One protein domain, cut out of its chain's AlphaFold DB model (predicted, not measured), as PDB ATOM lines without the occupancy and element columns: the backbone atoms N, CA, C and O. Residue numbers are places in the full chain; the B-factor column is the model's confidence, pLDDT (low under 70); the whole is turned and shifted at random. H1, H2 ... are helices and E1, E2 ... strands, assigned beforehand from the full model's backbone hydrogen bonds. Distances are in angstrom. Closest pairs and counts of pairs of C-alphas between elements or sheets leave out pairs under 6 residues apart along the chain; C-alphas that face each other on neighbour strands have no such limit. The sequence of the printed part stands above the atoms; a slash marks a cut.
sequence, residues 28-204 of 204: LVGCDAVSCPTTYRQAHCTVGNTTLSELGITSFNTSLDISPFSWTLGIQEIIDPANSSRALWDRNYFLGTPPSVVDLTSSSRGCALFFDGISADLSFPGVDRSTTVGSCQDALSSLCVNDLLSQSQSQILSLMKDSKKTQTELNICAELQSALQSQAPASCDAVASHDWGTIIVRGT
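Overview. This is residues 28 to 204 of the 204 residues of an uncharacterized protein of Botrytis elliptica (UniProt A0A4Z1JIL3). A long antiparallel sheet of three strands, E3, E4 and E5, lies on one side of a two-stranded ribbon, E6 with E7, and the helical hairpin of H3 and H4 packs on the other side of that ribbon through H4. The sheet and the ribbon meet loosely, while the small hairpin E1 E2 and the short helix H1 lie on the side of the sheet away from the ribbon. You have 177 printed residues, with four named helices and seven named strands in the order H1 E1 E2 E3 E4 E5 E6 H2 H3 H4 E7, the class being mixed, helices and strands. The sheets run in the orders E3 - E4 - E5, E1 - E2 and E6 - E7, each antiparallel. The whole is compact, with a radius of gyration of the C-alphas of 17.8 A and spans of 56 by 42 by 38 A.

Arrangement. Begin with E3, residues 54 to 60, E4, residues 69 to 80, and E5, residues 83 to 96. They form a meander, each strand the antiparallel neighbour of the one before, with E3 and E5 as edge strands. Between E3 and E4, look at N 56 and O 73, 2.8 A apart and within hydrogen-bond range; between E4 and E5, at N 74 and O 92, 2.8 A. E5 bends by 78 degrees at residue 86. Next find the hairpin of E1, residues 45 to 47, and E2, residues 50 to 52, where N 45 and O 52 are 2.9 A apart. The closest C-alphas of E2 and E4 are those of Leu 52 and Gln 76, 4.9 A. H1, residues 31 to 34, only grazes the three-stranded sheet; its closest C-alphas to E3 are those of Cys 31 and Leu 55, 5.8 A. Now turn to E6, residues 111 to 116, and E7, residues 198 to 203, antiparallel neighbours with N 114 and O 200 at 2.9 A. The closest C-alphas of E5 and E7 are those of Tyr 93 and Arg 202, 7.8 A, while E5 and E6 are apart. H4, residues 169 to 181, comes closest to E7 at the C-alphas of Gln 177 and Ile 199, 6.1 A. H3, residues 142 to 161, touches H4 with residues 151 to 159 alone, at a steep tilt of 44 degrees, opposite ways, in a helical hairpin; the closest C-alphas are those of Gln 155 and Leu 176, 6.5 A. H2, residues 136 to 140, and H3 touch only at the corner, and only just, with 3 pairs of C-alphas within 8 A, the closest being Gln 137 and Val 145, 6.2 A. In H2, H3 and H4 every O i to N i+4 pair is within hydrogen-bond range; H1 is too short for such a pair.

Along the chain. Find C-alpha 54 at (-7.726, -36.630, -46.684), where E3 begins its 20.4 A. E4 covers 33.8 A, and E5 covers 34.6 A, ending at C-alpha 96 at (-24.212, -32.835, -46.290). E6 measures 15.7 A, H3 28.8 A and H4 18.3 A. E7 measures 16.4 A and ends at C-alpha 203 at (-22.489, -21.302, -52.536). H1, E1, E2 and H2 are the short elements, at 5.4, 6.4, 6.3 and 6.0 A.

Size, cuts and confidence. The two C-alphas farthest apart are those of Tyr 40 and Lys 164, 56.9 A. The printed part has no cut, and residue 204 is the chain's last. The links E5 to E6, E6 to H2 and H4 to E7 are long. Residues 161 to 166, of which 161 belongs to H3, stand free. The mean pLDDT of the printed part is 78.7, with 34 residues under 70, among them residues 102 to 109, 125 to 132 and 162 to 170.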
ATOM      1  N   LEU A  28     -14.043 -30.327 -35.917       68.94
ATOM      2  CA  LEU A  28     -13.429 -30.761 -37.163       68.94
ATOM      3  C   LEU A  28     -12.907 -32.186 -36.963       68.94
ATOM      4  O   LEU A  28     -12.034 -32.428 -36.125       68.94
ATOM      5  N   VAL A  29     -13.443 -33.129 -37.735       74.94
ATOM      6  CA  VAL A  29     -13.069 -34.548 -37.660       74.94
ATOM      7  C   VAL A  29     -12.375 -35.014 -38.938       74.94
ATOM      8  O   VAL A  29     -12.769 -34.624 -40.039       74.94
ATOM      9  N   GLY A  30     -11.343 -35.846 -38.773       71.94
ATOM     10  CA  GLY A  30     -10.543 -36.430 -39.857       71.94
ATOM     11  C   GLY A  30     -11.003 -37.822 -40.312       71.94
ATOM     12  O   GLY A  30     -11.988 -38.366 -39.810       71.94
ATOM     13  N   CYS A  31     -10.251 -38.425 -41.244       73.19
ATOM     14  CA  CYS A  31     -10.542 -39.732 -41.857       73.19
ATOM     15  C   CYS A  31     -10.745 -40.872 -40.841       73.19
ATOM     16  O   CYS A  31     -11.646 -41.698 -41.008       73.19
ATOM     17  N   ASP A  32      -9.930 -40.912 -39.784       69.81
ATOM     18  CA  ASP A  32      -9.979 -41.971 -38.766       69.81
ATOM     19  C   ASP A  32     -11.304 -41.977 -37.998       69.81
ATOM     20  O   ASP A  32     -11.863 -43.036 -37.707       69.81
ATOM     21  N   ALA A  33     -11.854 -40.792 -37.727       69.44
ATOM     22  CA  ALA A  33     -13.123 -40.649 -37.024       69.44
ATOM     23  C   ALA A  33     -14.319 -41.135 -37.861       69.44
ATOM     24  O   ALA A  33     -15.357 -41.485 -37.302       69.44
ATOM     25  N   VAL A  34     -14.181 -41.192 -39.191       72.94
ATOM     26  CA  VAL A  34     -15.252 -41.595 -40.118       72.94
ATOM     27  C   VAL A  34     -15.053 -42.978 -40.740       72.94
ATOM     28  O   VAL A  34     -15.752 -43.334 -41.686       72.94
ATOM     29  N   SER A  35     -14.164 -43.799 -40.168       78.81
ATOM     30  CA  SER A  35     -13.949 -45.201 -40.566       78.81
ATOM     31  C   SER A  35     -13.660 -45.382 -42.063       78.81
ATOM     32  O   SER A  35     -14.173 -46.307 -42.700       78.81
ATOM     33  N   CYS A  36     -12.843 -44.500 -42.646       81.00
ATOM     34  CA  CYS A  36     -12.470 -44.638 -44.048       81.00
ATOM     35  C   CYS A  36     -11.688 -45.929 -44.322       81.00
ATOM     36  O   CYS A  36     -10.811 -46.296 -43.538       81.00
ATOM     37  N   PRO A  37     -11.919 -46.583 -45.474       83.50
ATOM     38  CA  PRO A  37     -11.049 -47.652 -45.941       83.50
ATOM     39  C   PRO A  37      -9.599 -47.176 -46.034       83.50
ATOM     40  O   PRO A  37      -9.333 -46.104 -46.575       83.50
ATOM     41  N   THR A  38      -8.655 -47.985 -45.558       78.50
ATOM     42  CA  THR A  38      -7.221 -47.688 -45.661       78.50
ATOM     43  C   THR A  38      -6.497 -48.748 -46.479       78.50
ATOM     44  O   THR A  38      -6.614 -49.937 -46.173       78.50
ATOM     45  N   THR A  39      -5.676 -48.335 -47.446       77.69
ATOM     46  CA  THR A  39      -4.771 -49.225 -48.189       77.69
ATOM     47  C   THR A  39      -3.354 -48.675 -48.089       77.69
ATOM     48  O   THR A  39      -3.143 -47.489 -48.289       77.69
ATOM     49  N   TYR A  40      -2.365 -49.505 -47.737       75.94
ATOM     50  CA  TYR A  40      -0.961 -49.073 -47.590       75.94
ATOM     51  C   TYR A  40      -0.762 -47.809 -46.722       75.94
ATOM     52  O   TYR A  40       0.111 -46.995 -47.003       75.94
ATOM     53  N   ARG A  41      -1.546 -47.667 -45.639       68.25
ATOM     54  CA  ARG A  41      -1.575 -46.490 -44.739       68.25
ATOM     55  C   ARG A  41      -2.109 -45.192 -45.364       68.25
ATOM     56  O   ARG A  41      -1.965 -44.139 -44.758       68.25
ATOM     57  N   GLN A  42      -2.736 -45.261 -46.533       72.25
ATOM     58  CA  GLN A  42      -3.456 -44.144 -47.139       72.25
ATOM     59  C   GLN A  42      -4.957 -44.345 -46.946       72.25
ATOM     60  O   GLN A  42      -5.468 -45.445 -47.177       72.25
ATOM     61  N   ALA A  43      -5.654 -43.302 -46.500       77.31
ATOM     62  CA  ALA A  43      -7.108 -43.303 -46.432       77.31
ATOM     63  C   ALA A  43      -7.705 -43.165 -47.844       77.31
ATOM     64  O   ALA A  43      -7.170 -42.458 -48.694       77.31
ATOM     65  N   HIS A  44      -8.811 -43.860 -48.092       83.94
ATOM     66  CA  HIS A  44      -9.568 -43.837 -49.342       83.94
ATOM     67  C   HIS A  44     -11.040 -43.600 -49.028       83.94
ATOM     68  O   HIS A  44     -11.866 -44.514 -49.027       83.94
ATOM     69  N   CYS A  45     -11.363 -42.354 -48.718       84.69
ATOM     70  CA  CYS A  45     -12.691 -41.964 -48.284       84.69
ATOM     71  C   CYS A  45     -13.558 -41.618 -49.491       84.69
ATOM     72  O   CYS A  45     -13.276 -40.657 -50.205       84.69
ATOM     73  N   THR A  46     -14.620 -42.381 -49.733       84.12
ATOM     74  CA  THR A  46     -15.548 -42.080 -50.828       84.12
ATOM     75  C   THR A  46     -16.633 -41.119 -50.353       84.12
ATOM     76  O   THR A  46     -17.427 -41.461 -49.479       84.12
ATOM     77  N   VAL A  47     -16.686 -39.927 -50.950       79.88
ATOM     78  CA  VAL A  47     -17.744 -38.933 -50.730       79.88
ATOM     79  C   VAL A  47     -18.366 -38.596 -52.081       79.88
ATOM     80  O   VAL A  47     -17.696 -38.105 -52.992       79.88
ATOM     81  N   GLY A  48     -19.653 -38.913 -52.243       75.94
ATOM     82  CA  GLY A  48     -20.296 -38.885 -53.557       75.94
ATOM     83  C   GLY A  48     -19.592 -39.836 -54.534       75.94
ATOM     84  O   GLY A  48     -19.492 -41.029 -54.264       75.94
ATOM     85  N   ASN A  49     -19.084 -39.296 -55.646       78.38
ATOM     86  CA  ASN A  49     -18.349 -40.053 -56.671       78.38
ATOM     87  C   ASN A  49     -16.820 -39.877 -56.592       78.38
ATOM     88  O   ASN A  49     -16.106 -40.381 -57.458       78.38
ATOM     89  N   THR A  50     -16.312 -39.161 -55.585       80.94
ATOM     90  CA  THR A  50     -14.884 -38.837 -55.456       80.94
ATOM     91  C   THR A  50     -14.255 -39.658 -54.333       80.94
ATOM     92  O   THR A  50     -14.852 -39.828 -53.271       80.94
ATOM     93  N   THR A  51     -13.042 -40.170 -54.563       85.62
ATOM     94  CA  THR A  51     -12.234 -40.844 -53.533       85.62
ATOM     95  C   THR A  51     -11.151 -39.895 -53.041       85.62
ATOM     96  O   THR A  51     -10.325 -39.442 -53.826       85.62
ATOM     97  N   LEU A  52     -11.169 -39.602 -51.749       85.19
ATOM     98  CA  LEU A  52     -10.346 -38.587 -51.104       85.19
ATOM     99  C   LEU A  52      -9.246 -39.252 -50.272       85.19
ATOM    100  O   LEU A  52      -9.498 -40.274 -49.626       85.19
ATOM    101  N   SER A  53      -8.048 -38.668 -50.298       80.56
ATOM    102  CA  SER A  53      -6.899 -39.102 -49.492       80.56
ATOM    103  C   SER A  53      -6.911 -38.492 -48.094       80.56
ATOM    104  O   SER A  53      -6.422 -39.101 -47.146       80.56
ATOM    105  N   GLU A  54      -7.507 -37.307 -47.959       79.81
ATOM    106  CA  GLU A  54      -7.726 -36.630 -46.684       79.81
ATOM    107  C   GLU A  54      -9.115 -35.991 -46.675       79.81
ATOM    108  O   GLU A  54      -9.644 -35.598 -47.721       79.81
ATOM    109  N   LEU A  55      -9.703 -35.857 -45.489       81.62
ATOM    110  CA  LEU A  55     -10.926 -35.093 -45.303       81.62
ATOM    111  C   LEU A  55     -10.964 -34.405 -43.946       81.62
ATOM    112  O   LEU A  55     -10.466 -34.934 -42.956       81.62
ATOM    113  N   GLY A  56     -11.623 -33.253 -43.920       80.94
ATOM    114  CA  GLY A  56     -12.110 -32.603 -42.715       80.94
ATOM    115  C   GLY A  56     -13.621 -32.452 -42.813       80.94
ATOM    116  O   GLY A  56     -14.122 -31.874 -43.782       80.94
ATOM    117  N   ILE A  57     -14.351 -32.965 -41.827       82.81
ATOM    118  CA  ILE A  57     -15.803 -32.791 -41.722       82.81
ATOM    119  C   ILE A  57     -16.105 -31.910 -40.529       82.81
ATOM    120  O   ILE A  57     -15.541 -32.091 -39.454       82.81
ATOM    121  N   THR A  58     -17.052 -30.998 -40.705       83.19
ATOM    122  CA  THR A  58     -17.657 -30.286 -39.590       83.19
ATOM    123  C   THR A  58     -19.168 -30.223 -39.716       83.19
ATOM    124  O   THR A  58     -19.704 -30.175 -40.822       83.19
ATOM    125  N   SER A  59     -19.853 -30.237 -38.574       84.94
ATOM    126  CA  SER A  59     -21.311 -30.167 -38.492       84.94
ATOM    127  C   SER A  59     -21.766 -28.814 -37.958       84.94
ATOM    128  O   SER A  59     -21.103 -28.208 -37.113       84.94
ATOM    129  N   PHE A  60     -22.914 -28.348 -38.442       82.19
ATOM    130  CA  PHE A  60     -23.505 -27.078 -38.047       82.19
ATOM    131  C   PHE A  60     -25.034 -27.142 -38.043       82.19
ATOM    132  O   PHE A  60     -25.660 -27.798 -38.875       82.19
ATOM    133  N   ASN A  61     -25.646 -26.419 -37.109       84.06
ATOM    134  CA  ASN A  61     -27.100 -26.350 -36.986       84.06
ATOM    135  C   ASN A  61     -27.642 -25.185 -37.804       84.06
ATOM    136  O   ASN A  61     -27.081 -24.095 -37.765       84.06
ATOM    137  N   THR A  62     -28.762 -25.382 -38.489       77.25
ATOM    138  CA  THR A  62     -29.458 -24.309 -39.208       77.25
ATOM    139  C   THR A  62     -30.894 -24.195 -38.710       77.25
ATOM    140  O   THR A  62     -31.366 -25.021 -37.935       77.25
ATOM    141  N   SER A  63     -31.611 -23.162 -39.148       77.94
ATOM    142  CA  SER A  63     -33.058 -23.066 -38.926       77.94
ATOM    143  C   SER A  63     -33.878 -23.919 -39.905       77.94
ATOM    144  O   SER A  63     -35.099 -23.972 -39.774       77.94
ATOM    145  N   LEU A  64     -33.227 -24.567 -40.881       77.81
ATOM    146  CA  LEU A  64     -33.889 -25.323 -41.947       77.81
ATOM    147  C   LEU A  64     -34.286 -26.735 -41.507       77.81
ATOM    148  O   LEU A  64     -35.247 -27.283 -42.038       77.81
ATOM    149  N   ASP A  65     -33.563 -27.318 -40.550       82.44
ATOM    150  CA  ASP A  65     -33.847 -28.641 -39.998       82.44
ATOM    151  C   ASP A  65     -33.361 -28.736 -38.546       82.44
ATOM    152  O   ASP A  65     -32.454 -28.015 -38.132       82.44
ATOM    153  N   ILE A  66     -33.961 -29.640 -37.771       85.50
ATOM    154  CA  ILE A  66     -33.518 -29.940 -36.403       85.50
ATOM    155  C   ILE A  66     -32.220 -30.759 -36.382       85.50
ATOM    156  O   ILE A  66     -31.464 -30.712 -35.413       85.50
ATOM    157  N   SER A  67     -31.977 -31.522 -37.444       88.19
ATOM    158  CA  SER A  67     -30.778 -32.320 -37.644       88.19
ATOM    159  C   SER A  67     -29.671 -31.441 -38.235       88.19
ATOM    160  O   SER A  67     -29.944 -30.592 -39.088       88.19
ATOM    161  N   PRO A  68     -28.410 -31.638 -37.819       86.56
ATOM    162  CA  PRO A  68     -27.308 -30.818 -38.291       86.56
ATOM    163  C   PRO A  68     -27.018 -31.055 -39.775       86.56
ATOM    164  O   PRO A  68     -27.106 -32.171 -40.288       86.56
ATOM    165  N   PHE A  69     -26.609 -29.985 -40.441       86.69
ATOM    166  CA  PHE A  69     -25.943 -30.030 -41.736       86.69
ATOM    167  C   PHE A  69     -24.452 -30.299 -41.523       86.69
ATOM    168  O   PHE A  69     -23.941 -30.144 -40.411       86.69
ATOM    169  N   SER A  70     -23.732 -30.655 -42.585       86.25
ATOM    170  CA  SER A  70     -22.278 -30.800 -42.525       86.25
ATOM    171  C   SER A  70     -21.564 -30.221 -43.739       86.25
ATOM    172  O   SER A  70     -22.064 -30.268 -44.856       86.25
ATOM    173  N   TRP A  71     -20.368 -29.681 -43.529       86.19
ATOM    174  CA  TRP A  71     -19.424 -29.378 -44.600       86.19
ATOM    175  C   TRP A  71     -18.294 -30.392 -44.565       86.19
ATOM    176  O   TRP A  71     -17.712 -30.646 -43.512       86.19
ATOM    177  N   THR A  72     -17.973 -30.948 -45.728       85.56
ATOM    178  CA  THR A  72     -16.810 -31.813 -45.928       85.56
ATOM    179  C   THR A  72     -15.849 -31.126 -46.883       85.56
ATOM    180  O   THR A  72     -16.211 -30.835 -48.025       85.56
ATOM    181  N   LEU A  73     -14.625 -30.885 -46.424       85.88
ATOM    182  CA  LEU A  73     -13.486 -30.583 -47.278       85.88
ATOM    183  C   LEU A  73     -12.744 -31.891 -47.533       85.88
ATOM    184  O   LEU A  73     -12.259 -32.511 -46.596       85.88
ATOM    185  N   GLY A  74     -12.665 -32.295 -48.790       85.94
ATOM    186  CA  GLY A  74     -11.877 -33.424 -49.250       85.94
ATOM    187  C   GLY A  74     -10.649 -32.964 -50.015       85.94
ATOM    188  O   GLY A  74     -10.744 -32.045 -50.828       85.94
ATOM    189  N   ILE A  75      -9.521 -33.629 -49.801       84.31
ATOM    190  CA  ILE A  75      -8.306 -33.426 -50.586       84.31
ATOM    191  C   ILE A  75      -7.978 -34.726 -51.312       84.31
ATOM    192  O   ILE A  75      -8.078 -35.816 -50.743       84.31
ATOM    193  N   GLN A  76      -7.597 -34.602 -52.578       85.38
ATOM    194  CA  GLN A  76      -7.059 -35.694 -53.372       85.38
ATOM    195  C   GLN A  76      -5.726 -35.277 -53.987       85.38
ATOM    196  O   GLN A  76      -5.602 -34.199 -54.568       85.38
ATOM    197  N   GLU A  77      -4.735 -36.155 -53.888       83.12
ATOM    198  CA  GLU A  77      -3.510 -36.034 -54.671       83.12
ATOM    199  C   GLU A  77      -3.787 -36.436 -56.127       83.12
ATOM    200  O   GLU A  77      -4.258 -37.542 -56.405       83.12
ATOM    201  N   ILE A  78      -3.490 -35.541 -57.065       83.81
ATOM    202  CA  ILE A  78      -3.523 -35.819 -58.502       83.81
ATOM    203  C   ILE A  78      -2.131 -35.599 -59.088       83.81
ATOM    204  O   ILE A  78      -1.400 -34.699 -58.684       83.81
ATOM    205  N   ILE A  79      -1.751 -36.411 -60.067       84.75
ATOM    206  CA  ILE A  79      -0.471 -36.242 -60.757       84.75
ATOM    207  C   ILE A  79      -0.618 -35.106 -61.773       84.75
ATOM    208  O   ILE A  79      -1.559 -35.117 -62.571       84.75
ATOM    209  N   ASP A  80       0.309 -34.145 -61.762       85.31
ATOM    210  CA  ASP A  80       0.331 -33.057 -62.738       85.31
ATOM    211  C   ASP A  80       0.449 -33.647 -64.160       85.31
ATOM    212  O   ASP A  80       1.453 -34.298 -64.481       85.31
ATOM    213  N   PRO A  81      -0.547 -33.430 -65.041       84.56
ATOM    214  CA  PRO A  81      -0.530 -33.986 -66.389       84.56
ATOM    215  C   PRO A  81       0.611 -33.426 -67.249       84.56
ATOM    216  O   PRO A  81       1.008 -34.068 -68.221       84.56
ATOM    217  N   ALA A  82       1.155 -32.253 -66.906       88.62
ATOM    218  CA  ALA A  82       2.308 -31.658 -67.576       88.62
ATOM    219  C   ALA A  82       3.650 -32.119 -66.979       88.62
ATOM    220  O   ALA A  82       4.685 -32.002 -67.640       88.62
ATOM    221  N   ASN A  83       3.660 -32.641 -65.749       87.00
ATOM    222  CA  ASN A  83       4.866 -33.118 -65.081       87.00
ATOM    223  C   ASN A  83       4.553 -34.242 -64.086       87.00
ATOM    224  O   ASN A  83       4.272 -33.995 -62.918       87.00
ATOM    225  N   SER A  84       4.737 -35.491 -64.508       84.19
ATOM    226  CA  SER A  84       4.417 -36.668 -63.691       84.19
ATOM    227  C   SER A  84       5.233 -36.828 -62.401       84.19
ATOM    228  O   SER A  84       4.933 -37.708 -61.599       84.19
ATOM    229  N   SER A  85       6.264 -36.005 -62.186       86.25
ATOM    230  CA  SER A  85       7.025 -35.952 -60.927       86.25
ATOM    231  C   SER A  85       6.466 -34.935 -59.927       86.25
ATOM    232  O   SER A  85       7.041 -34.756 -58.854       86.25
ATOM    233  N   ARG A  86       5.384 -34.228 -60.273       83.31
ATOM    234  CA  ARG A  86       4.708 -33.265 -59.405       83.31
ATOM    235  C   ARG A  86       3.325 -33.774 -59.026       83.31
ATOM    236  O   ARG A  86       2.519 -34.116 -59.887       83.31
ATOM    237  N   ALA A  87       3.063 -33.760 -57.728       81.00
ATOM    238  CA  ALA A  87       1.731 -33.909 -57.175       81.00
ATOM    239  C   ALA A  87       1.044 -32.539 -57.119       81.00
ATOM    240  O   ALA A  87       1.652 -31.544 -56.709       81.00
ATOM    241  N   LEU A  88      -0.217 -32.492 -57.527       83.19
ATOM    242  CA  LEU A  88      -1.138 -31.394 -57.267       83.19
ATOM    243  C   LEU A  88      -2.176 -31.869 -56.253       83.19
ATOM    244  O   LEU A  88      -2.467 -33.059 -56.145       83.19
ATOM    245  N   TRP A  89      -2.757 -30.917 -55.538       82.44
ATOM    246  CA  TRP A  89      -3.786 -31.183 -54.545       82.44
ATOM    247  C   TRP A  89      -5.108 -30.635 -55.052       82.44
ATOM    248  O   TRP A  89      -5.276 -29.419 -55.157       82.44
ATOM    249  N   ASP A  90      -6.030 -31.531 -55.377       84.44
ATOM    250  CA  ASP A  90      -7.393 -31.165 -55.725       84.44
ATOM    251  C   ASP A  90      -8.256 -31.078 -54.465       84.44
ATOM    252  O   ASP A  90      -8.197 -31.948 -53.592       84.44
ATOM    253  N   ARG A  91      -9.057 -30.014 -54.366       85.62
ATOM    254  CA  ARG A  91      -9.903 -29.732 -53.202       85.62
ATOM    255  C   ARG A  91     -11.368 -29.805 -53.583       85.62
ATOM    256  O   ARG A  91     -11.871 -29.000 -54.367       85.62
ATOM    257  N   ASN A  92     -12.062 -30.729 -52.943       86.19
ATOM    258  CA  ASN A  92     -13.466 -31.009 -53.164       86.19
ATOM    259  C   ASN A  92     -14.275 -30.565 -51.941       86.19
ATOM    260  O   ASN A  92     -13.870 -30.782 -50.803       86.19
ATOM    261  N   TYR A  93     -15.421 -29.932 -52.174       85.81
ATOM    262  CA  TYR A  93     -16.249 -29.340 -51.124       85.81
ATOM    263  C   TYR A  93     -17.654 -29.917 -51.221       85.81
ATOM    264  O   TYR A  93     -18.293 -29.792 -52.266       85.81
ATOM    265  N   PHE A  94     -18.140 -30.526 -50.143       84.19
ATOM    266  CA  PHE A  94     -19.448 -31.178 -50.115       84.19
ATOM    267  C   PHE A  94     -20.293 -30.637 -48.969       84.19
ATOM    268  O   PHE A  94     -19.823 -30.557 -47.834       84.19
ATOM    269  N   LEU A  95     -21.549 -30.315 -49.269       85.19
ATOM    270  CA  LEU A  95     -22.569 -30.018 -48.274       85.19
ATOM    271  C   LEU A  95     -23.392 -31.282 -48.011       85.19
ATOM    272  O   LEU A  95     -24.080 -31.771 -48.905       85.19
ATOM    273  N   GLY A  96     -23.321 -31.799 -46.790       83.50
ATOM    274  CA  GLY A  96     -24.212 -32.835 -46.290       83.50
ATOM    275  C   GLY A  96     -25.493 -32.217 -45.740       83.50
ATOM    276  O   GLY A  96     -25.450 -31.292 -44.923       83.50
ATOM    277  N   THR A  97     -26.635 -32.738 -46.179       84.19
ATOM    278  CA  THR A  97     -27.958 -32.309 -45.718       84.19
ATOM    279  C   THR A  97     -28.659 -33.440 -44.975       84.19
ATOM    280  O   THR A  97     -28.499 -34.611 -45.338       84.19
ATOM    281  N   PRO A  98     -29.486 -33.123 -43.967       83.94
ATOM    282  CA  PRO A  98     -30.407 -34.097 -43.402       83.94
ATOM    283  C   PRO A  98     -31.334 -34.690 -44.479       83.94
ATOM    284  O   PRO A  98     -31.753 -33.957 -45.377       83.94
ATOM    285  N   PRO A  99     -31.727 -35.976 -44.385       78.06
ATOM    286  CA  PRO A  99     -32.634 -36.608 -45.353       78.06
ATOM    287  C   PRO A  99     -34.012 -35.936 -45.461       78.06
ATOM    288  O   PRO A  99     -34.701 -36.083 -46.467       78.06
ATOM    289  N   SER A 100     -34.429 -35.227 -44.411       75.75
ATOM    290  CA  SER A 100     -35.673 -34.455 -44.329       75.75
ATOM    291  C   SER A 100     -35.650 -33.169 -45.158       75.75
ATOM    292  O   SER A 100     -36.712 -32.646 -45.495       75.75
ATOM    293  N   VAL A 101     -34.466 -32.674 -45.530       71.50
ATOM    294  CA  VAL A 101     -34.304 -31.494 -46.381       71.50
ATOM    295  C   VAL A 101     -34.327 -31.947 -47.837       71.50
ATOM    296  O   VAL A 101     -33.323 -32.389 -48.389       71.50
ATOM    297  N   VAL A 102     -35.507 -31.871 -48.451       58.84
ATOM    298  CA  VAL A 102     -35.758 -32.413 -49.798       58.84
ATOM    299  C   VAL A 102     -35.348 -31.440 -50.912       58.84
ATOM    300  O   VAL A 102     -35.101 -31.875 -52.034       58.84
ATOM    301  N   ASP A 103     -35.245 -30.135 -50.628       64.50
ATOM    302  CA  ASP A 103     -34.899 -29.138 -51.646       64.50
ATOM    303  C   ASP A 103     -34.221 -27.883 -51.065       64.50
ATOM    304  O   ASP A 103     -34.871 -27.019 -50.474       64.50
ATOM    305  N   LEU A 104     -32.907 -27.757 -51.271       66.19
ATOM    306  CA  LEU A 104     -32.167 -26.516 -51.009       66.19
ATOM    307  C   LEU A 104     -32.247 -25.514 -52.172       66.19
ATOM    308  O   LEU A 104     -31.931 -24.347 -51.990       66.19
ATOM    309  N   THR A 105     -32.693 -25.928 -53.359       58.47
ATOM    310  CA  THR A 105     -32.521 -25.157 -54.601       58.47
ATOM    311  C   THR A 105     -33.552 -24.042 -54.801       58.47
ATOM    312  O   THR A 105     -33.328 -23.124 -55.591       58.47
ATOM    313  N   SER A 106     -34.683 -24.081 -54.091       54.25
ATOM    314  CA  SER A 106     -35.816 -23.182 -54.351       54.25
ATOM    315  C   SER A 106     -35.933 -21.982 -53.400       54.25
ATOM    316  O   SER A 106     -36.536 -20.974 -53.774       54.25
ATOM    317  N   SER A 107     -35.364 -22.035 -52.189       53.81
ATOM    318  CA  SER A 107     -35.584 -20.977 -51.177       53.81
ATOM    319  C   SER A 107     -34.523 -20.839 -50.079       53.81
ATOM    320  O   SER A 107     -34.538 -19.839 -49.361       53.81
ATOM    321  N   SER A 108     -33.598 -21.792 -49.956       59.69
ATOM    322  CA  SER A 108     -32.562 -21.787 -48.921       59.69
ATOM    323  C   SER A 108     -31.243 -21.429 -49.565       59.69
ATOM    324  O   SER A 108     -30.825 -22.091 -50.506       59.69
ATOM    325  N   ARG A 109     -30.611 -20.354 -49.107       67.94
ATOM    326  CA  ARG A 109     -29.428 -19.838 -49.780       67.94
ATOM    327  C   ARG A 109     -28.355 -19.483 -48.767       67.94
ATOM    328  O   ARG A 109     -28.645 -18.881 -47.731       67.94
ATOM    329  N   GLY A 110     -27.133 -19.918 -49.038       71.31
ATOM    330  CA  GLY A 110     -26.015 -19.784 -48.123       71.31
ATOM    331  C   GLY A 110     -24.691 -20.056 -48.815       71.31
ATOM    332  O   GLY A 110     -24.629 -20.568 -49.932       71.31
ATOM    333  N   CYS A 111     -23.611 -19.692 -48.136       77.38
ATOM    334  CA  CYS A 111     -22.268 -19.981 -48.598       77.38
ATOM    335  C   CYS A 111     -21.352 -20.365 -47.449       77.38
ATOM    336  O   CYS A 111     -21.547 -19.956 -46.305       77.38
ATOM    337  N   ALA A 112     -20.335 -21.140 -47.793       81.06
ATOM    338  CA  ALA A 112     -19.201 -21.436 -46.948       81.06
ATOM    339  C   ALA A 112     -17.967 -20.685 -47.447       81.06
ATOM    340  O   ALA A 112     -17.739 -20.545 -48.654       81.06
ATOM    341  N   LEU A 113     -17.182 -20.218 -46.482       86.31
ATOM    342  CA  LEU A 113     -15.891 -19.583 -46.691       86.31
ATOM    343  C   LEU A 113     -14.808 -20.536 -46.196       86.31
ATOM    344  O   LEU A 113     -14.823 -20.944 -45.036       86.31
ATOM    345  N   PHE A 114     -13.873 -20.883 -47.074       84.69
ATOM    346  CA  PHE A 114     -12.747 -21.755 -46.760       84.69
ATOM    347  C   PHE A 114     -11.459 -20.944 -46.799       84.69
ATOM    348  O   PHE A 114     -11.100 -20.398 -47.839       84.69
ATOM    349  N   PHE A 115     -10.781 -20.862 -45.663       84.75
ATOM    350  CA  PHE A 115      -9.570 -20.073 -45.480       84.75
ATOM    351  C   PHE A 115      -8.370 -20.907 -45.928       84.75
ATOM    352  O   PHE A 115      -8.010 -21.889 -45.278       84.75
ATOM    353  N   ASP A 116      -7.796 -20.555 -47.073       79.25
ATOM    354  CA  ASP A 116      -6.664 -21.243 -47.675       79.25
ATOM    355  C   ASP A 116      -5.373 -20.433 -47.522       79.25
ATOM    356  O   ASP A 116      -5.328 -19.236 -47.789       79.25
ATOM    357  N   GLY A 117      -4.295 -21.102 -47.117       72.00
ATOM    358  CA  GLY A 117      -2.971 -20.493 -46.951       72.00
ATOM    359  C   GLY A 117      -2.560 -20.202 -45.508       72.00
ATOM    360  O   GLY A 117      -1.370 -20.058 -45.263       72.00
ATOM    361  N   ILE A 118      -3.489 -20.217 -44.548       76.00
ATOM    362  CA  ILE A 118      -3.157 -20.054 -43.119       76.00
ATOM    363  C   ILE A 118      -2.900 -21.378 -42.395       76.00
ATOM    364  O   ILE A 118      -2.504 -21.386 -41.236       76.00
ATOM    365  N   SER A 119      -3.122 -22.521 -43.051       70.06
ATOM    366  CA  SER A 119      -3.035 -23.843 -42.413       70.06
ATOM    367  C   SER A 119      -1.653 -24.156 -41.836       70.06
ATOM    368  O   SER A 119      -1.559 -24.935 -40.890       70.06
ATOM    369  N   ALA A 120      -0.592 -23.553 -42.381       70.50
ATOM    370  CA  ALA A 120       0.766 -23.680 -41.859       70.50
ATOM    371  C   ALA A 120       0.955 -22.978 -40.503       70.50
ATOM    372  O   ALA A 120       1.776 -23.430 -39.705       70.50
ATOM    373  N   ASP A 121       0.178 -21.924 -40.246       73.19
ATOM    374  CA  ASP A 121       0.244 -21.119 -39.026       73.19
ATOM    375  C   ASP A 121      -0.657 -21.688 -37.914       73.19
ATOM    376  O   ASP A 121      -0.477 -21.394 -36.733       73.19
ATOM    377  N   LEU A 122      -1.614 -22.549 -38.281       77.69
ATOM    378  CA  LEU A 122      -2.543 -23.175 -37.345       77.69
ATOM    379  C   LEU A 122      -1.938 -24.399 -36.652       77.69
ATOM    380  O   LEU A 122      -1.337 -25.281 -37.273       77.69
ATOM    381  N   SER A 123      -2.199 -24.503 -35.350       75.19
ATOM    382  CA  SER A 123      -1.823 -25.656 -34.536       75.19
ATOM    383  C   SER A 123      -3.056 -26.264 -33.887       75.19
ATOM    384  O   SER A 123      -3.700 -25.628 -33.062       75.19
ATOM    385  N   PHE A 124      -3.360 -27.514 -34.223       75.88
ATOM    386  CA  PHE A 124      -4.422 -28.283 -33.574       75.88
ATOM    387  C   PHE A 124      -3.847 -29.159 -32.449       75.88
ATOM    388  O   PHE A 124      -2.658 -29.491 -32.475       75.88
ATOM    389  N   PRO A 125      -4.661 -29.539 -31.451       69.69
ATOM    390  CA  PRO A 125      -4.210 -30.322 -30.312       69.69
ATOM    391  C   PRO A 125      -3.962 -31.771 -30.739       69.69
ATOM    392  O   PRO A 125      -4.880 -32.572 -30.814       69.69
ATOM    393  N   GLY A 126      -2.709 -32.129 -31.013       69.00
ATOM    394  CA  GLY A 126      -2.339 -33.487 -31.411       69.00
ATOM    395  C   GLY A 126      -0.959 -33.554 -32.055       69.00
ATOM    396  O   GLY A 126      -0.324 -32.532 -32.307       69.00
ATOM    397  N   VAL A 127      -0.465 -34.773 -32.285       64.31
ATOM    398  CA  VAL A 127       0.858 -35.006 -32.904       64.31
ATOM    399  C   VAL A 127       0.730 -35.270 -34.407       64.31
ATOM    400  O   VAL A 127       1.622 -34.916 -35.173       64.31
ATOM    401  N   ASP A 128      -0.385 -35.868 -34.834       66.81
ATOM    402  CA  ASP A 128      -0.632 -36.259 -36.220       66.81
ATOM    403  C   ASP A 128      -1.853 -35.525 -36.780       66.81
ATOM    404  O   ASP A 128      -2.989 -35.752 -36.361       66.81
ATOM    405  N   ARG A 129      -1.619 -34.647 -37.759       62.22
ATOM    406  CA  ARG A 129      -2.661 -33.828 -38.393       62.22
ATOM    407  C   ARG A 129      -3.722 -34.652 -39.131       62.22
ATOM    408  O   ARG A 129      -4.813 -34.139 -39.339       62.22
ATOM    409  N   SER A 130      -3.423 -35.898 -39.504       58.28
ATOM    410  CA  SER A 130      -4.360 -36.772 -40.224       58.28
ATOM    411  C   SER A 130      -5.394 -37.446 -39.314       58.28
ATOM    412  O   SER A 130      -6.468 -37.833 -39.777       58.28
ATOM    413  N   THR A 131      -5.094 -37.547 -38.015       62.44
ATOM    414  CA  THR A 131      -5.915 -38.264 -37.022       62.44
ATOM    415  C   THR A 131      -6.412 -37.361 -35.894       62.44
ATOM    416  O   THR A 131      -7.279 -37.746 -35.109       62.44
ATOM    417  N   THR A 132      -5.881 -36.140 -35.816       67.38
ATOM    418  CA  THR A 132      -6.248 -35.165 -34.792       67.38
ATOM    419  C   THR A 132      -7.676 -34.668 -34.998       67.38
ATOM    420  O   THR A 132      -8.052 -34.237 -36.087       67.38
ATOM    421  N   VAL A 133      -8.453 -34.689 -33.918       74.62
ATOM    422  CA  VAL A 133      -9.754 -34.025 -33.812       74.62
ATOM    423  C   VAL A 133      -9.549 -32.721 -33.057       74.62
ATOM    424  O   VAL A 133      -8.859 -32.698 -32.037       74.62
ATOM    425  N   GLY A 134     -10.146 -31.638 -33.542       76.69
ATOM    426  CA  GLY A 134     -10.063 -30.347 -32.874       76.69
ATOM    427  C   GLY A 134     -11.124 -29.374 -33.356       76.69
ATOM    428  O   GLY A 134     -11.828 -29.611 -34.334       76.69
ATOM    429  N   SER A 135     -11.225 -28.255 -32.662       80.62
ATOM    430  CA  SER A 135     -12.125 -27.151 -32.969       80.62
ATOM    431  C   SER A 135     -11.353 -25.976 -33.571       80.62
ATOM    432  O   SER A 135     -10.134 -25.854 -33.426       80.62
ATOM    433  N   CYS A 136     -12.062 -25.037 -34.204       81.44
ATOM    434  CA  CYS A 136     -11.446 -23.775 -34.627       81.44
ATOM    435  C   CYS A 136     -10.848 -23.003 -33.440       81.44
ATOM    436  O   CYS A 136      -9.863 -22.291 -33.609       81.44
ATOM    437  N   GLN A 137     -11.430 -23.144 -32.245       85.44
ATOM    438  CA  GLN A 137     -10.952 -22.459 -31.044       85.44
ATOM    439  C   GLN A 137      -9.611 -23.017 -30.570       85.44
ATOM    440  O   GLN A 137      -8.807 -22.249 -30.046       85.44
ATOM    441  N   ASP A 138      -9.344 -24.304 -30.798       83.50
ATOM    442  CA  ASP A 138      -8.047 -24.885 -30.454       83.50
ATOM    443  C   ASP A 138      -6.925 -24.322 -31.334       83.50
ATOM    444  O   ASP A 138      -5.810 -24.129 -30.858       83.50
ATOM    445  N   ALA A 139      -7.233 -24.013 -32.598       82.69
ATOM    446  CA  ALA A 139      -6.266 -23.480 -33.553       82.69
ATOM    447  C   ALA A 139      -6.097 -21.955 -33.496       82.69
ATOM    448  O   ALA A 139      -5.003 -21.452 -33.738       82.69
ATOM    449  N   LEU A 140      -7.173 -21.216 -33.216       85.50
ATOM    450  CA  LEU A 140      -7.209 -19.755 -33.343       85.50
ATOM    451  C   LEU A 140      -7.410 -19.012 -32.018       85.50
ATOM    452  O   LEU A 140      -7.271 -17.793 -31.997       85.50
ATOM    453  N   SER A 141      -7.697 -19.710 -30.917       88.25
ATOM    454  CA  SER A 141      -8.297 -19.186 -29.679       88.25
ATOM    455  C   SER A 141      -9.788 -18.854 -29.797       88.25
ATOM    456  O   SER A 141     -10.308 -18.488 -30.854       88.25
ATOM    457  N   SER A 142     -10.491 -18.933 -28.666       89.56
ATOM    458  CA  SER A 142     -11.906 -18.565 -28.573       89.56
ATOM    459  C   SER A 142     -12.157 -17.086 -28.878       89.56
ATOM    460  O   SER A 142     -13.180 -16.758 -29.476       89.56
ATOM    461  N   LEU A 143     -11.227 -16.195 -28.513       91.19
ATOM    462  CA  LEU A 143     -11.356 -14.762 -28.773       91.19
ATOM    463  C   LEU A 143     -11.319 -14.468 -30.277       91.19
ATOM    464  O   LEU A 143     -12.240 -13.836 -30.784       91.19
ATOM    465  N   CYS A 144     -10.334 -15.010 -31.001       90.69
ATOM    466  CA  CYS A 144     -10.270 -14.867 -32.457       90.69
ATOM    467  C   CYS A 144     -11.520 -15.400 -33.157       90.69
ATOM    468  O   CYS A 144     -12.081 -14.722 -34.015       90.69
ATOM    469  N   VAL A 145     -11.982 -16.598 -32.782       88.88
ATOM    470  CA  VAL A 145     -13.177 -17.196 -33.390       88.88
ATOM    471  C   VAL A 145     -14.411 -16.313 -33.171       88.88
ATOM    472  O   VAL A 145     -15.190 -16.104 -34.102       88.88
ATOM    473  N   ASN A 146     -14.575 -15.755 -31.968       90.50
ATOM    474  CA  ASN A 146     -15.695 -14.872 -31.647       90.50
ATOM    475  C   ASN A 146     -15.622 -13.528 -32.386       90.50
ATOM    476  O   ASN A 146     -16.649 -13.044 -32.873       90.50
ATOM    477  N   ASP A 147     -14.435 -12.937 -32.501       91.94
ATOM    478  CA  ASP A 147     -14.249 -11.666 -33.199       91.94
ATOM    479  C   ASP A 147     -14.432 -11.831 -34.713       91.94
ATOM    480  O   ASP A 147     -15.121 -11.021 -35.334       91.94
ATOM    481  N   LEU A 148     -13.934 -12.925 -35.303       89.69
ATOM    482  CA  LEU A 148     -14.167 -13.261 -36.713       89.69
ATOM    483  C   LEU A 148     -15.660 -13.474 -36.998       89.69
ATOM    484  O   LEU A 148     -16.185 -12.996 -38.009       89.69
ATOM    485  N   LEU A 149     -16.369 -14.160 -36.097       89.19
ATOM    486  CA  LEU A 149     -17.814 -14.351 -36.196       89.19
ATOM    487  C   LEU A 149     -18.556 -13.008 -36.122       89.19
ATOM    488  O   LEU A 149     -19.402 -12.721 -36.970       89.19
ATOM    489  N   SER A 150     -18.203 -12.162 -35.156       90.56
ATOM    490  CA  SER A 150     -18.810 -10.838 -34.962       90.56
ATOM    491  C   SER A 150     -18.553  -9.907 -36.150       90.56
ATOM    492  O   SER A 150     -19.456  -9.193 -36.604       90.56
ATOM    493  N   GLN A 151     -17.338  -9.948 -36.702       90.44
ATOM    494  CA  GLN A 151     -16.968  -9.226 -37.914       90.44
ATOM    495  C   GLN A 151     -17.805  -9.707 -39.099       90.44
ATOM    496  O   GLN A 151     -18.428  -8.888 -39.774       90.44
ATOM    497  N   SER A 152     -17.893 -11.022 -39.313       89.31
ATOM    498  CA  SER A 152     -18.681 -11.617 -40.398       89.31
ATOM    499  C   SER A 152     -20.155 -11.205 -40.319       89.31
ATOM    500  O   SER A 152     -20.733 -10.774 -41.317       89.31
ATOM    501  N   GLN A 153     -20.756 -11.251 -39.124       87.62
ATOM    502  CA  GLN A 153     -22.135 -10.803 -38.885       87.62
ATOM    503  C   GLN A 153     -22.316  -9.326 -39.232       87.62
ATOM    504  O   GLN A 153     -23.253  -8.958 -39.942       87.62
ATOM    505  N   SER A 154     -21.397  -8.479 -38.776       88.25
ATOM    506  CA  SER A 154     -21.445  -7.041 -39.036       88.25
ATOM    507  C   SER A 154     -21.326  -6.724 -40.529       88.25
ATOM    508  O   SER A 154     -22.073  -5.882 -41.033       88.25
ATOM    509  N   GLN A 155     -20.443  -7.422 -41.250       88.00
ATOM    510  CA  GLN A 155     -20.264  -7.246 -42.692       88.00
ATOM    511  C   GLN A 155     -21.503  -7.675 -43.473       88.00
ATOM    512  O   GLN A 155     -21.990  -6.908 -44.300       88.00
ATOM    513  N   ILE A 156     -22.085  -8.838 -43.165       83.44
ATOM    514  CA  ILE A 156     -23.332  -9.271 -43.808       83.44
ATOM    515  C   ILE A 156     -24.453  -8.253 -43.562       83.44
ATOM    516  O   ILE A 156     -25.121  -7.833 -44.506       83.44
ATOM    517  N   LEU A 157     -24.642  -7.802 -42.318       83.88
ATOM    518  CA  LEU A 157     -25.665  -6.803 -41.993       83.88
ATOM    519  C   LEU A 157     -25.445  -5.477 -42.733       83.88
ATOM    520  O   LEU A 157     -26.417  -4.812 -43.096       83.88
ATOM    521  N   SER A 158     -24.188  -5.081 -42.945       84.69
ATOM    522  CA  SER A 158     -23.833  -3.906 -43.741       84.69
ATOM    523  C   SER A 158     -24.208  -4.101 -45.211       84.69
ATOM    524  O   SER A 158     -24.940  -3.285 -45.773       84.69
ATOM    525  N   LEU A 159     -23.801  -5.231 -45.803       81.44
ATOM    526  CA  LEU A 159     -24.076  -5.573 -47.199       81.44
ATOM    527  C   LEU A 159     -25.580  -5.622 -47.489       81.44
ATOM    528  O   LEU A 159     -26.011  -5.078 -48.501       81.44
ATOM    529  N   MET A 160     -26.381  -6.181 -46.578       75.25
ATOM    530  CA  MET A 160     -27.842  -6.261 -46.720       75.25
ATOM    531  C   MET A 160     -28.556  -4.908 -46.622       75.25
ATOM    532  O   MET A 160     -29.622  -4.725 -47.210       75.25
ATOM    533  N   LYS A 161     -28.019  -3.957 -45.845       76.31
ATOM    534  CA  LYS A 161     -28.602  -2.609 -45.723       76.31
ATOM    535  C   LYS A 161     -28.397  -1.785 -46.988       76.31
ATOM    536  O   LYS A 161     -29.155  -0.840 -47.231       76.31
ATOM    537  N   ASP A 162     -27.411  -2.150 -47.800       68.19
ATOM    538  CA  ASP A 162     -27.051  -1.456 -49.026       68.19
ATOM    539  C   ASP A 162     -28.014  -1.820 -50.179       68.19
ATOM    540  O   ASP A 162     -27.670  -2.402 -51.205       68.19
ATOM    541  N   SER A 163     -29.279  -1.432 -49.992       51.59
ATOM    542  CA  SER A 163     -30.463  -1.651 -50.848       51.59
ATOM    543  C   SER A 163     -30.373  -1.113 -52.288       51.59
ATOM    544  O   SER A 163     -31.353  -1.160 -53.033       51.59
ATOM    545  N   LYS A 164     -29.217  -0.577 -52.700       53.69
ATOM    546  CA  LYS A 164     -28.988   0.015 -54.027       53.69
ATOM    547  C   LYS A 164     -28.433  -0.961 -55.059       53.69
ATOM    548  O   LYS A 164     -28.524  -0.676 -56.251       53.69
ATOM    549  N   LYS A 165     -27.858  -2.087 -54.638       52.53
ATOM    550  CA  LYS A 165     -27.419  -3.141 -55.558       52.53
ATOM    551  C   LYS A 165     -28.499  -4.217 -55.588       52.53
ATOM    552  O   LYS A 165     -28.914  -4.708 -54.545       52.53
ATOM    553  N   THR A 166     -28.919  -4.625 -56.782       50.62
ATOM    554  CA  THR A 166     -29.590  -5.912 -57.003       50.62
ATOM    555  C   THR A 166     -28.575  -7.005 -56.654       50.62
ATOM    556  O   THR A 166     -27.869  -7.518 -57.519       50.62
ATOM    557  N   GLN A 167     -28.367  -7.250 -55.362       57.00
ATOM    558  CA  GLN A 167     -27.375  -8.196 -54.874       57.00
ATOM    559  C   GLN A 167     -27.895  -9.598 -55.157       57.00
ATOM    560  O   GLN A 167     -28.916 -10.024 -54.621       57.00
ATOM    561  N   THR A 168     -27.205 -10.305 -56.041       58.56
ATOM    562  CA  THR A 168     -27.316 -11.754 -56.126       58.56
ATOM    563  C   THR A 168     -26.518 -12.383 -54.981       58.56
ATOM    564  O   THR A 168     -25.538 -11.821 -54.504       58.56
ATOM    565  N   GLU A 169     -26.930 -13.572 -54.563       58.38
ATOM    566  CA  GLU A 169     -26.294 -14.454 -53.567       58.38
ATOM    567  C   GLU A 169     -24.763 -14.481 -53.634       58.38
ATOM    568  O   GLU A 169     -24.057 -14.190 -52.669       58.38
ATOM    569  N   LEU A 170     -24.255 -14.789 -54.831       60.69
ATOM    570  CA  LEU A 170     -22.831 -14.905 -55.115       60.69
ATOM    571  C   LEU A 170     -22.108 -13.580 -54.871       60.69
ATOM    572  O   LEU A 170     -20.954 -13.592 -54.455       60.69
ATOM    573  N   ASN A 171     -22.796 -12.452 -55.053       76.19
ATOM    574  CA  ASN A 171     -22.218 -11.149 -54.772       76.19
ATOM    575  C   ASN A 171     -22.093 -10.922 -53.263       76.19
ATOM    576  O   ASN A 171     -21.067 -10.417 -52.841       76.19
ATOM    577  N   ILE A 172     -23.064 -11.331 -52.435       80.25
ATOM    578  CA  ILE A 172     -22.959 -11.161 -50.970       80.25
ATOM    579  C   ILE A 172     -21.782 -11.971 -50.424       80.25
ATOM    580  O   ILE A 172     -20.984 -11.454 -49.649       80.25
ATOM    581  N   CYS A 173     -21.639 -13.221 -50.857       84.06
ATOM    582  CA  CYS A 173     -20.569 -14.092 -50.381       84.06
ATOM    583  C   CYS A 173     -19.184 -13.670 -50.885       84.06
ATOM    584  O   CYS A 173     -18.221 -13.736 -50.126       84.06
ATOM    585  N   ALA A 174     -19.077 -13.194 -52.129       85.38
ATOM    586  CA  ALA A 174     -17.829 -12.647 -52.663       85.38
ATOM    587  C   ALA A 174     -17.438 -11.309 -52.006       85.38
ATOM    588  O   ALA A 174     -16.259 -11.052 -51.753       85.38
ATOM    589  N   GLU A 175     -18.414 -10.455 -51.692       86.44
ATOM    590  CA  GLU A 175     -18.172  -9.199 -50.970       86.44
ATOM    591  C   GLU A 175     -17.777  -9.489 -49.511       86.44
ATOM    592  O   GLU A 175     -16.825  -8.898 -49.006       86.44
ATOM    593  N   LEU A 176     -18.422 -10.465 -48.854       87.38
ATOM    594  CA  LEU A 176     -18.028 -10.931 -47.521       87.38
ATOM    595  C   LEU A 176     -16.610 -11.513 -47.524       87.38
ATOM    596  O   LEU A 176     -15.810 -11.159 -46.664       87.38
ATOM    597  N   GLN A 177     -16.281 -12.362 -48.504       88.88
ATOM    598  CA  GLN A 177     -14.925 -12.875 -48.704       88.88
ATOM    599  C   GLN A 177     -13.916 -11.725 -48.772       88.88
ATOM    600  O   GLN A 177     -12.941 -11.727 -48.028       88.88
ATOM    601  N   SER A 178     -14.171 -10.727 -49.620       87.81
ATOM    602  CA  SER A 178     -13.273  -9.582 -49.817       87.81
ATOM    603  C   SER A 178     -13.111  -8.741 -48.543       87.81
ATOM    604  O   SER A 178     -12.004  -8.306 -48.209       87.81
ATOM    605  N   ALA A 179     -14.209  -8.538 -47.809       86.56
ATOM    606  CA  ALA A 179     -14.217  -7.791 -46.558       86.56
ATOM    607  C   ALA A 179     -13.424  -8.499 -45.452       86.56
ATOM    608  O   ALA A 179     -12.709  -7.840 -44.702       86.56
ATOM    609  N   LEU A 180     -13.531  -9.828 -45.358       88.38
ATOM    610  CA  LEU A 180     -12.805 -10.608 -44.360       88.38
ATOM    611  C   LEU A 180     -11.331 -10.761 -44.731       88.38
ATOM    612  O   LEU A 180     -10.477 -10.525 -43.886       88.38
ATOM    613  N   GLN A 181     -11.024 -11.094 -45.988       86.25
ATOM    614  CA  GLN A 181      -9.667 -11.416 -46.441       86.25
ATOM    615  C   GLN A 181      -8.655 -10.302 -46.136       86.25
ATOM    616  O   GLN A 181      -7.529 -10.579 -45.748       86.25
ATOM    617  N   SER A 182      -9.074  -9.043 -46.259       75.75
ATOM    618  CA  SER A 182      -8.209  -7.875 -46.052       75.75
ATOM    619  C   SER A 182      -8.112  -7.389 -44.599       75.75
ATOM    620  O   SER A 182      -7.412  -6.409 -44.339       75.75
ATOM    621  N   GLN A 183      -8.841  -8.003 -43.661       81.19
ATOM    622  CA  GLN A 183      -8.994  -7.501 -42.293       81.19
ATOM    623  C   GLN A 183      -9.142  -8.652 -41.291       81.19
ATOM    624  O   GLN A 183     -10.234  -8.865 -40.764       81.19
ATOM    625  N   ALA A 184      -8.075  -9.395 -40.984       84.31
ATOM    626  CA  ALA A 184      -8.157 -10.316 -39.853       84.31
ATOM    627  C   ALA A 184      -8.358  -9.544 -38.532       84.31
ATOM    628  O   ALA A 184      -7.733  -8.495 -38.339       84.31
ATOM    629  N   PRO A 185      -9.221 -10.025 -37.614       89.12
ATOM    630  CA  PRO A 185      -9.344  -9.437 -36.288       89.12
ATOM    631  C   PRO A 185      -7.999  -9.404 -35.561       89.12
ATOM    632  O   PRO A 185      -7.228 -10.357 -35.629       89.12
ATOM    633  N   ALA A 186      -7.743  -8.338 -34.800       88.00
ATOM    634  CA  ALA A 186      -6.508  -8.197 -34.023       88.00
ATOM    635  C   ALA A 186      -6.329  -9.297 -32.963       88.00
ATOM    636  O   ALA A 186      -5.223  -9.561 -32.527       88.00
ATOM    637  N   SER A 187      -7.412  -9.953 -32.549       90.81
ATOM    638  CA  SER A 187      -7.383 -11.116 -31.659       90.81
ATOM    639  C   SER A 187      -6.828 -12.390 -32.310       90.81
ATOM    640  O   SER A 187      -6.666 -13.399 -31.629       90.81
ATOM    641  N   CYS A 188      -6.633 -12.399 -33.629       88.19
ATOM    642  CA  CYS A 188      -6.209 -13.561 -34.405       88.19
ATOM    643  C   CYS A 188      -4.688 -13.601 -34.591       88.19
ATOM    644  O   CYS A 188      -4.199 -13.789 -35.701       88.19
ATOM    645  N   ASP A 189      -3.946 -13.474 -33.487       82.25
ATOM    646  CA  ASP A 189      -2.474 -13.416 -33.464       82.25
ATOM    647  C   ASP A 189      -1.795 -14.669 -34.045       82.25
ATOM    648  O   ASP A 189      -0.644 -14.616 -34.477       82.25
ATOM    649  N   ALA A 190      -2.502 -15.805 -34.059       76.12
ATOM    650  CA  ALA A 190      -2.025 -17.044 -34.668       76.12
ATOM    651  C   ALA A 190      -1.837 -16.920 -36.190       76.12
ATOM    652  O   ALA A 190      -1.110 -17.711 -36.776       76.12
ATOM    653  N   VAL A 191      -2.462 -15.931 -36.833       75.69
ATOM    654  CA  VAL A 191      -2.298 -15.645 -38.260       75.69
ATOM    655  C   VAL A 191      -1.127 -14.675 -38.413       75.69
ATOM    656  O   VAL A 191      -1.273 -13.475 -38.177       75.69
ATOM    657  N   ALA A 192       0.046 -15.186 -38.799       64.25
ATOM    658  CA  ALA A 192       1.325 -14.472 -38.679       64.25
ATOM    659  C   ALA A 192       1.366 -13.101 -39.393       64.25
ATOM    660  O   ALA A 192       2.109 -12.204 -38.992       64.25
ATOM    661  N   SER A 193       0.558 -12.922 -40.439       67.12
ATOM    662  CA  SER A 193       0.440 -11.698 -41.241       67.12
ATOM    663  C   SER A 193      -0.810 -10.861 -40.946       67.12
ATOM    664  O   SER A 193      -0.973  -9.812 -41.567       67.12
ATOM    665  N   HIS A 194      -1.705 -11.306 -40.053       69.12
ATOM    666  CA  HIS A 194      -3.089 -10.807 -39.965       69.12
ATOM    667  C   HIS A 194      -3.812 -10.806 -41.332       69.12
ATOM    668  O   HIS A 194      -4.734 -10.024 -41.574       69.12
ATOM    669  N   ASP A 195      -3.379 -11.686 -42.233       74.88
ATOM    670  CA  ASP A 195      -3.959 -11.918 -43.549       74.88
ATOM    671  C   ASP A 195      -4.442 -13.366 -43.585       74.88
ATOM    672  O   ASP A 195      -3.686 -14.301 -43.326       74.88
ATOM    673  N   TRP A 196      -5.719 -13.541 -43.901       80.62
ATOM    674  CA  TRP A 196      -6.373 -14.842 -43.987       80.62
ATOM    675  C   TRP A 196      -5.920 -15.693 -45.182       80.62
ATOM    676  O   TRP A 196      -6.440 -16.793 -45.385       80.62
ATOM    677  N   GLY A 197      -4.978 -15.198 -45.984       80.00
ATOM    678  CA  GLY A 197      -4.548 -15.841 -47.210       80.00
ATOM    679  C   GLY A 197      -5.635 -15.725 -48.270       80.00
ATOM    680  O   GLY A 197      -6.267 -14.685 -48.436       80.00
ATOM    681  N   THR A 198      -5.864 -16.791 -49.028       85.94
ATOM    682  CA  THR A 198      -6.952 -16.841 -50.009       85.94
ATOM    683  C   THR A 198      -8.206 -17.405 -49.361       85.94
ATOM    684  O   THR A 198      -8.222 -18.555 -48.941       85.94
ATOM    685  N   ILE A 199      -9.301 -16.645 -49.335       87.50
ATOM    686  CA  ILE A 199     -10.597 -17.176 -48.900       87.50
ATOM    687  C   ILE A 199     -11.369 -17.671 -50.128       87.50
ATOM    688  O   ILE A 199     -11.639 -16.914 -51.056       87.50
ATOM    689  N   ILE A 200     -11.738 -18.950 -50.135       86.62
ATOM    690  CA  ILE A 200     -12.494 -19.598 -51.208       86.62
ATOM    691  C   ILE A 200     -13.981 -19.609 -50.844       86.62
ATOM    692  O   ILE A 200     -14.368 -20.120 -49.794       86.62
ATOM    693  N   VAL A 201     -14.824 -19.100 -51.743       85.25
ATOM    694  CA  VAL A 201     -16.287 -19.106 -51.591       85.25
ATOM    695  C   VAL A 201     -16.898 -20.341 -52.256       85.25
ATOM    696  O   VAL A 201     -16.575 -20.683 -53.401       85.25
ATOM    697  N   ARG A 202     -17.837 -20.990 -51.559       80.62
ATOM    698  CA  ARG A 202     -18.737 -22.015 -52.111       80.62
ATOM    699  C   ARG A 202     -20.176 -21.679 -51.743       80.62
ATOM    700  O   ARG A 202     -20.458 -21.495 -50.567       80.62
ATOM    701  N   GLY A 203     -21.059 -21.570 -52.732       68.81
ATOM    702  CA  GLY A 203     -22.489 -21.302 -52.536       68.81
ATOM    703  C   GLY A 203     -23.357 -22.528 -52.815       68.81
ATOM    704  O   GLY A 203     -22.896 -23.460 -53.478       68.81
ATOM    705  N   THR A 204     -24.593 -22.496 -52.318       57.28
ATOM    706  CA  THR A 204     -25.685 -23.436 -52.636       57.28
ATOM    707  C   THR A 204     -26.761 -22.768 -53.469       57.28
ATOM    708  O   THR A 204     -27.136 -21.634 -53.087       57.28
TER     709      THR A 204